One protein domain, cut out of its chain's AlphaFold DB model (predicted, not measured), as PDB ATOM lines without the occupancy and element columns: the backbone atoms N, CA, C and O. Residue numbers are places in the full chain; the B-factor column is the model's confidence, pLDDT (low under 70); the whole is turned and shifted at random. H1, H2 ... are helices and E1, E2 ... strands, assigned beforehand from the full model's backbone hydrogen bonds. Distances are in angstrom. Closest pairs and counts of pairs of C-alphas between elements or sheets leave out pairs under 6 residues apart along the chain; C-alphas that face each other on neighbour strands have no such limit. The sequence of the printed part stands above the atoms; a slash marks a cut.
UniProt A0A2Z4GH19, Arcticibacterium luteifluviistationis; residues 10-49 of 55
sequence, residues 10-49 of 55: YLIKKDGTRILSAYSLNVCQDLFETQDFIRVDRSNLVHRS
ATOM      1  N   TYR A  10     314.903 293.786 280.816       96.19
ATOM      2  CA  TYR A  10     316.195 293.113 280.866       96.19
ATOM      3  C   TYR A  10     316.046 291.778 281.588       96.19
ATOM      4  O   TYR A  10     315.691 291.739 282.763       96.19
ATOM      5  N   LEU A  11     316.361 290.687 280.895       95.56
ATOM      6  CA  LEU A  11     316.542 289.382 281.516       95.56
ATOM      7  C   LEU A  11     317.981 289.293 282.010       95.56
ATOM      8  O   LEU A  11     318.921 289.379 281.216       95.56
ATOM      9  N   ILE A  12     318.147 289.142 283.321       96.69
ATOM     10  CA  ILE A  12     319.453 289.013 283.966       96.69
ATOM     11  C   ILE A  12     319.651 287.541 284.316       96.69
ATOM     12  O   ILE A  12     318.901 286.976 285.111       96.69
ATOM     13  N   LYS A  13     320.646 286.907 283.696       95.06
ATOM     14  CA  LYS A  13     321.007 285.512 283.956       95.06
ATOM     15  C   LYS A  13     321.917 285.399 285.181       95.06
ATOM     16  O   LYS A  13     322.550 286.365 285.601       95.06
ATOM     17  N   LYS A  14     322.014 284.185 285.733       92.38
ATOM     18  CA  LYS A  14     322.838 283.867 286.914       92.38
ATOM     19  C   LYS A  14     324.330 284.183 286.725       92.38
ATOM     20  O   LYS A  14     325.005 284.508 287.694       92.38
ATOM     21  N   ASP A  15     324.829 284.096 285.496       95.00
ATOM     22  CA  ASP A  15     326.208 284.432 285.112       95.00
ATOM     23  C   ASP A  15     326.458 285.952 284.982       95.00
ATOM     24  O   ASP A  15     327.577 286.369 284.702       95.00
ATOM     25  N   GLY A  16     325.433 286.788 285.183       93.94
ATOM     26  CA  GLY A  16     325.496 288.242 285.025       93.94
ATOM     27  C   GLY A  16     325.181 288.738 283.611       93.94
ATOM     28  O   GLY A  16     325.059 289.949 283.406       93.94
ATOM     29  N   THR A  17     324.989 287.836 282.645       97.00
ATOM     30  CA  THR A  17     324.635 288.194 281.269       97.00
ATOM     31  C   THR A  17     323.265 288.870 281.229       97.00
ATOM     32  O   THR A  17     322.311 288.431 281.876       97.00
ATOM     33  N   ARG A  18     323.151 289.938 280.426       97.38
ATOM     34  CA  ARG A  18     321.904 290.687 280.224       97.38
ATOM     35  C   ARG A  18     321.393 290.503 278.806       97.38
ATOM     36  O   ARG A  18     322.136 290.699 277.850       97.38
ATOM     37  N   ILE A  19     320.111 290.182 278.679       96.00
ATOM     38  CA  ILE A  19     319.414 290.093 277.394       96.00
ATOM     39  C   ILE A  19     318.285 291.116 277.396       96.00
ATOM     40  O   ILE A  19     317.478 291.146 278.324       96.00
ATOM     41  N   LEU A  20     318.225 291.953 276.363       95.44
ATOM     42  CA  LEU A  20     317.093 292.847 276.158       95.44
ATOM     43  C   LEU A  20     315.941 292.054 275.537       95.44
ATOM     44  O   LEU A  20     316.067 291.531 274.432       95.44
ATOM     45  N   SER A  21     314.825 291.974 276.249       93.31
ATOM     46  CA  SER A  21     313.590 291.369 275.764       93.31
ATOM     47  C   SER A  21     312.602 292.449 275.347       93.31
ATOM     48  O   SER A  21     312.438 293.453 276.042       93.31
ATOM     49  N   ALA A  22     311.907 292.217 274.233       92.88
ATOM     50  CA  ALA A  22     310.759 293.022 273.819       92.88
ATOM     51  C   ALA A  22     309.494 292.729 274.649       92.88
ATOM     52  O   ALA A  22     308.501 293.440 274.520       92.88
ATOM     53  N   TYR A  23     309.512 291.690 275.492       92.62
ATOM     54  CA  TYR A  23     308.416 291.428 276.413       92.62
ATOM     55  C   TYR A  23     308.407 292.418 277.569       92.62
ATOM     56  O   TYR A  23     309.444 292.761 278.143       92.62
ATOM     57  N   SER A  24     307.196 292.830 277.941       92.19
ATOM     58  CA  SER A  24     306.959 293.587 279.165       92.19
ATOM     59  C   SER A  24     307.121 292.702 280.401       92.19
ATOM     60  O   SER A  24     306.978 291.480 280.333       92.19
ATOM     61  N   LEU A  25     307.328 293.331 281.555       91.81
ATOM     62  CA  LEU A  25     307.466 292.623 282.825       91.81
ATOM     63  C   LEU A  25     306.225 291.790 283.190       91.81
ATOM     64  O   LEU A  25     306.367 290.734 283.795       91.81
ATOM     65  N   ASN A  26     305.023 292.236 282.804       91.00
ATOM     66  CA  ASN A  26     303.785 291.480 283.029       91.00
ATOM     67  C   ASN A  26     303.777 290.187 282.206       91.00
ATOM     68  O   ASN A  26     303.510 289.126 282.745       91.00
ATOM     69  N   VAL A  27     304.174 290.267 280.933       92.75
ATOM     70  CA  VAL A  27     304.293 289.076 280.078       92.75
ATOM     71  C   VAL A  27     305.351 288.119 280.632       92.75
ATOM     72  O   VAL A  27     305.131 286.917 280.662       92.75
ATOM     73  N   CYS A  28     306.484 288.630 281.128       92.88
ATOM     74  CA  CYS A  28     307.473 287.786 281.803       92.88
ATOM     75  C   CYS A  28     306.913 287.112 283.065       92.88
ATOM     76  O   CYS A  28     307.251 285.965 283.326       92.88
ATOM     77  N   GLN A  29     306.062 287.798 283.832       92.00
ATOM     78  CA  GLN A  29     305.408 287.229 285.010       92.00
ATOM     79  C   GLN A  29     304.425 286.107 284.650       92.00
ATOM     80  O   GLN A  29     304.335 285.146 285.403       92.00
ATOM     81  N   ASP A  30     303.729 286.215 283.517       92.56
ATOM     82  CA  ASP A  30     302.811 285.173 283.040       92.56
ATOM     83  C   ASP A  30     303.563 283.967 282.447       92.56
ATOM     84  O   ASP A  30     303.112 282.831 282.561       92.56
ATOM     85  N   LEU A  31     304.714 284.210 281.806       93.12
ATOM     86  CA  LEU A  31     305.547 283.168 281.190       93.12
ATOM     87  C   LEU A  31     306.408 282.397 282.195       93.12
ATOM     88  O   LEU A  31     306.771 281.253 281.930       93.12
ATOM     89  N   PHE A  32     306.805 283.029 283.297       92.88
ATOM     90  CA  PHE A  32     307.636 282.398 284.314       92.88
ATOM     91  C   PHE A  32     306.782 281.785 285.417       92.88
ATOM     92  O   PHE A  32     305.774 282.347 285.839       92.88
ATOM     93  N   GLU A  33     307.214 280.632 285.924       86.31
ATOM     94  CA  GLU A  33     306.486 279.943 286.980       86.31
ATOM     95  C   GLU A  33     306.477 280.784 288.265       86.31
ATOM     96  O   GLU A  33     307.517 281.123 288.836       86.31
ATOM     97  N   THR A  34     305.280 281.115 288.749       83.19
ATOM     98  CA  THR A  34     305.067 281.975 289.929       83.19
ATOM     99  C   THR A  34     305.581 281.355 291.235       83.19
ATOM    100  O   THR A  34     305.809 282.059 292.227       83.19
ATOM    101  N   GLN A  35     305.797 280.036 291.248       90.38
ATOM    102  CA  GLN A  35     306.459 279.343 292.351       90.38
ATOM    103  C   GLN A  35     307.946 279.704 292.445       90.38
ATOM    104  O   GLN A  35     308.450 279.867 293.552       90.38
ATOM    105  N   ASP A  36     308.612 279.946 291.316       95.25
ATOM    106  CA  ASP A  36     310.046 280.228 291.253       95.25
ATOM    107  C   ASP A  36     310.353 281.718 291.208       95.25
ATOM    108  O   ASP A  36     311.386 282.155 291.718       95.25
ATOM    109  N   PHE A  37     309.451 282.519 290.643       95.69
ATOM    110  CA  PHE A  37     309.620 283.959 290.510       95.69
ATOM    111  C   PHE A  37     308.653 284.733 291.399       95.69
ATOM    112  O   PHE A  37     307.462 284.449 291.474       95.69
ATOM    113  N   ILE A  38     309.171 285.768 292.055       94.25
ATOM    114  CA  ILE A  38     308.398 286.698 292.869       94.25
ATOM    115  C   ILE A  38     308.577 288.117 292.348       94.25
ATOM    116  O   ILE A  38     309.690 288.576 292.080       94.25
ATOM    117  N   ARG A  39     307.461 288.828 292.193       93.25
ATOM    118  CA  ARG A  39     307.489 290.248 291.865       93.25
ATOM    119  C   ARG A  39     307.726 291.037 293.142       93.25
ATOM    120  O   ARG A  39     306.866 291.058 294.016       93.25
ATOM    121  N   VAL A  40     308.903 291.641 293.249       93.50
ATOM    122  CA  VAL A  40     309.313 292.385 294.450       93.50
ATOM    123  C   VAL A  40     308.919 293.858 294.368       93.50
ATOM    124  O   VAL A  40     308.699 294.488 295.395       93.50
ATOM    125  N   ASP A  41     308.773 294.396 293.152       93.38
ATOM    126  CA  ASP A  41     308.238 295.736 292.916       93.38
ATOM    127  C   ASP A  41     307.671 295.896 291.487       93.38
ATOM    128  O   ASP A  41     307.535 294.945 290.709       93.38
ATOM    129  N   ARG A  42     307.307 297.131 291.121       91.12
ATOM    130  CA  ARG A  42     306.717 297.452 289.811       91.12
ATOM    131  C   ARG A  42     307.638 297.178 288.614       91.12
ATOM    132  O   ARG A  42     307.118 297.007 287.514       91.12
ATOM    133  N   SER A  43     308.948 297.145 288.829       93.00
ATOM    134  CA  SER A  43     310.012 297.043 287.828       93.00
ATOM    135  C   SER A  43     310.805 295.733 287.906       93.00
ATOM    136  O   SER A  43     311.537 295.436 286.964       93.00
ATOM    137  N   ASN A  44     310.671 294.954 288.983       94.62
ATOM    138  CA  ASN A  44     311.513 293.788 289.240       94.62
ATOM    139  C   ASN A  44     310.704 292.509 289.510       94.62
ATOM    140  O   ASN A  44     309.884 292.441 290.428       94.62
ATOM    141  N   LEU A  45     311.017 291.468 288.737       95.50
ATOM    142  CA  LEU A  45     310.591 290.082 288.927       95.50
ATOM    143  C   LEU A  45     311.850 289.243 289.173       95.50
ATOM    144  O   LEU A  45     312.766 289.258 288.353       95.50
ATOM    145  N   VAL A  46     311.922 288.555 290.310       95.88
ATOM    146  CA  VAL A  46     313.160 287.945 290.816       95.88
ATOM    147  C   VAL A  46     312.954 286.458 291.055       95.88
ATOM    148  O   VAL A  46     311.961 286.058 291.655       95.88
ATOM    149  N   HIS A  47     313.913 285.637 290.629       96.38
ATOM    150  CA  HIS A  47     313.932 284.218 290.975       96.38
ATOM    151  C   HIS A  47     314.230 284.052 292.472       96.38
ATOM    152  O   HIS A  47     315.248 284.549 292.959       96.38
ATOM    153  N   ARG A  48     313.389 283.328 293.212       94.62
ATOM    154  CA  ARG A  48     313.457 283.198 294.678       94.62
ATOM    155  C   ARG A  48     314.813 282.710 295.173       94.62
ATOM    156  O   ARG A  48     315.336 283.257 296.136       94.62
ATOM    157  N   SER A  49     315.431 281.753 294.477       94.38
ATOM    158  CA  SER A  49     316.764 281.240 294.848       94.38
ATOM    159  C   SER A  49     317.902 282.265 294.721       94.38
ATOM    160  O   SER A  49     319.003 282.019 295.204       94.38
TER     161      SER A  49
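This is residues 10 to 49 of the 55 residues of a protein of Arcticibacterium luteifluviistationis (UniProt A0A2Z4GH19). Two small hairpins of strands, E1 with E2 and E3 with E4, make two opposite sides of a small C-shaped body, and the short helix H1 joins them at one end, nearer to the E3 E4 hairpin than to E1. Here 40 residues are printed, with one named helix and four named strands, in the order E1, E2, H1, E3, E4 along the chain. Each hairpin is a two-stranded antiparallel sheet of its own, in the orders E1 - E2 and E3 - E4, and the class is mixed, helices and strands. The whole is compact, with a radius of gyration of the C-alphas of 9.8 A, and rounded, with spans of 23 by 23 by 17 A.

Start at Tyr 10, where E1, residues 10 to 12, forms a hairpin with E2, residues 18 to 21. They are antiparallel at 144 degrees, and the C-alphas of Leu 11 and Ile 19, which face each other, are 5.1 A apart. Look there for N 11 and O 19, 2.8 A apart, and N 19 and O 11, 2.9 A apart, both within hydrogen-bond range. Go on through a tight link to H1, residues 25 to 31, in which every O i to N i+4 pair is within hydrogen-bond range. E1 and H1 are apart. Next comes E3, residues 37 to 39, which forms a hairpin with E4, residues 45 to 47, antiparallel at 150 degrees. Here N 38 and O 46 are 2.8 A apart, as are N 46 and O 38, within hydrogen-bond range. The closest C-alphas of H1 and E4 are those of Gln 29 and Leu 45, 7.1 A apart; those of H1 and E3 are Gln 29 and Phe 37, 7.7 A apart. Each strand of the first hairpin is apart from both E3 and E4.

Find C-alpha 10 at (316.195, 293.113, 280.866); from there E1 runs 6.1 A to C-alpha 12. E2 begins at C-alpha 18 and runs 9.5 A to C-alpha 21. H1 begins at C-alpha 25, at (307.466, 292.623, 282.825), and runs 9.8 A to C-alpha 31. E3 runs 6.8 A from C-alpha 37 to C-alpha 39. E4 runs 7.1 A from C-alpha 45 to C-alpha 47, at (313.932, 284.218, 290.975).

The two C-alphas farthest apart are those of Ala 22 and Ser 49, at 24.8 A. The printed part has no cut, and its four links are tight. Its mean pLDDT is 93.5, and no printed residue is under 70.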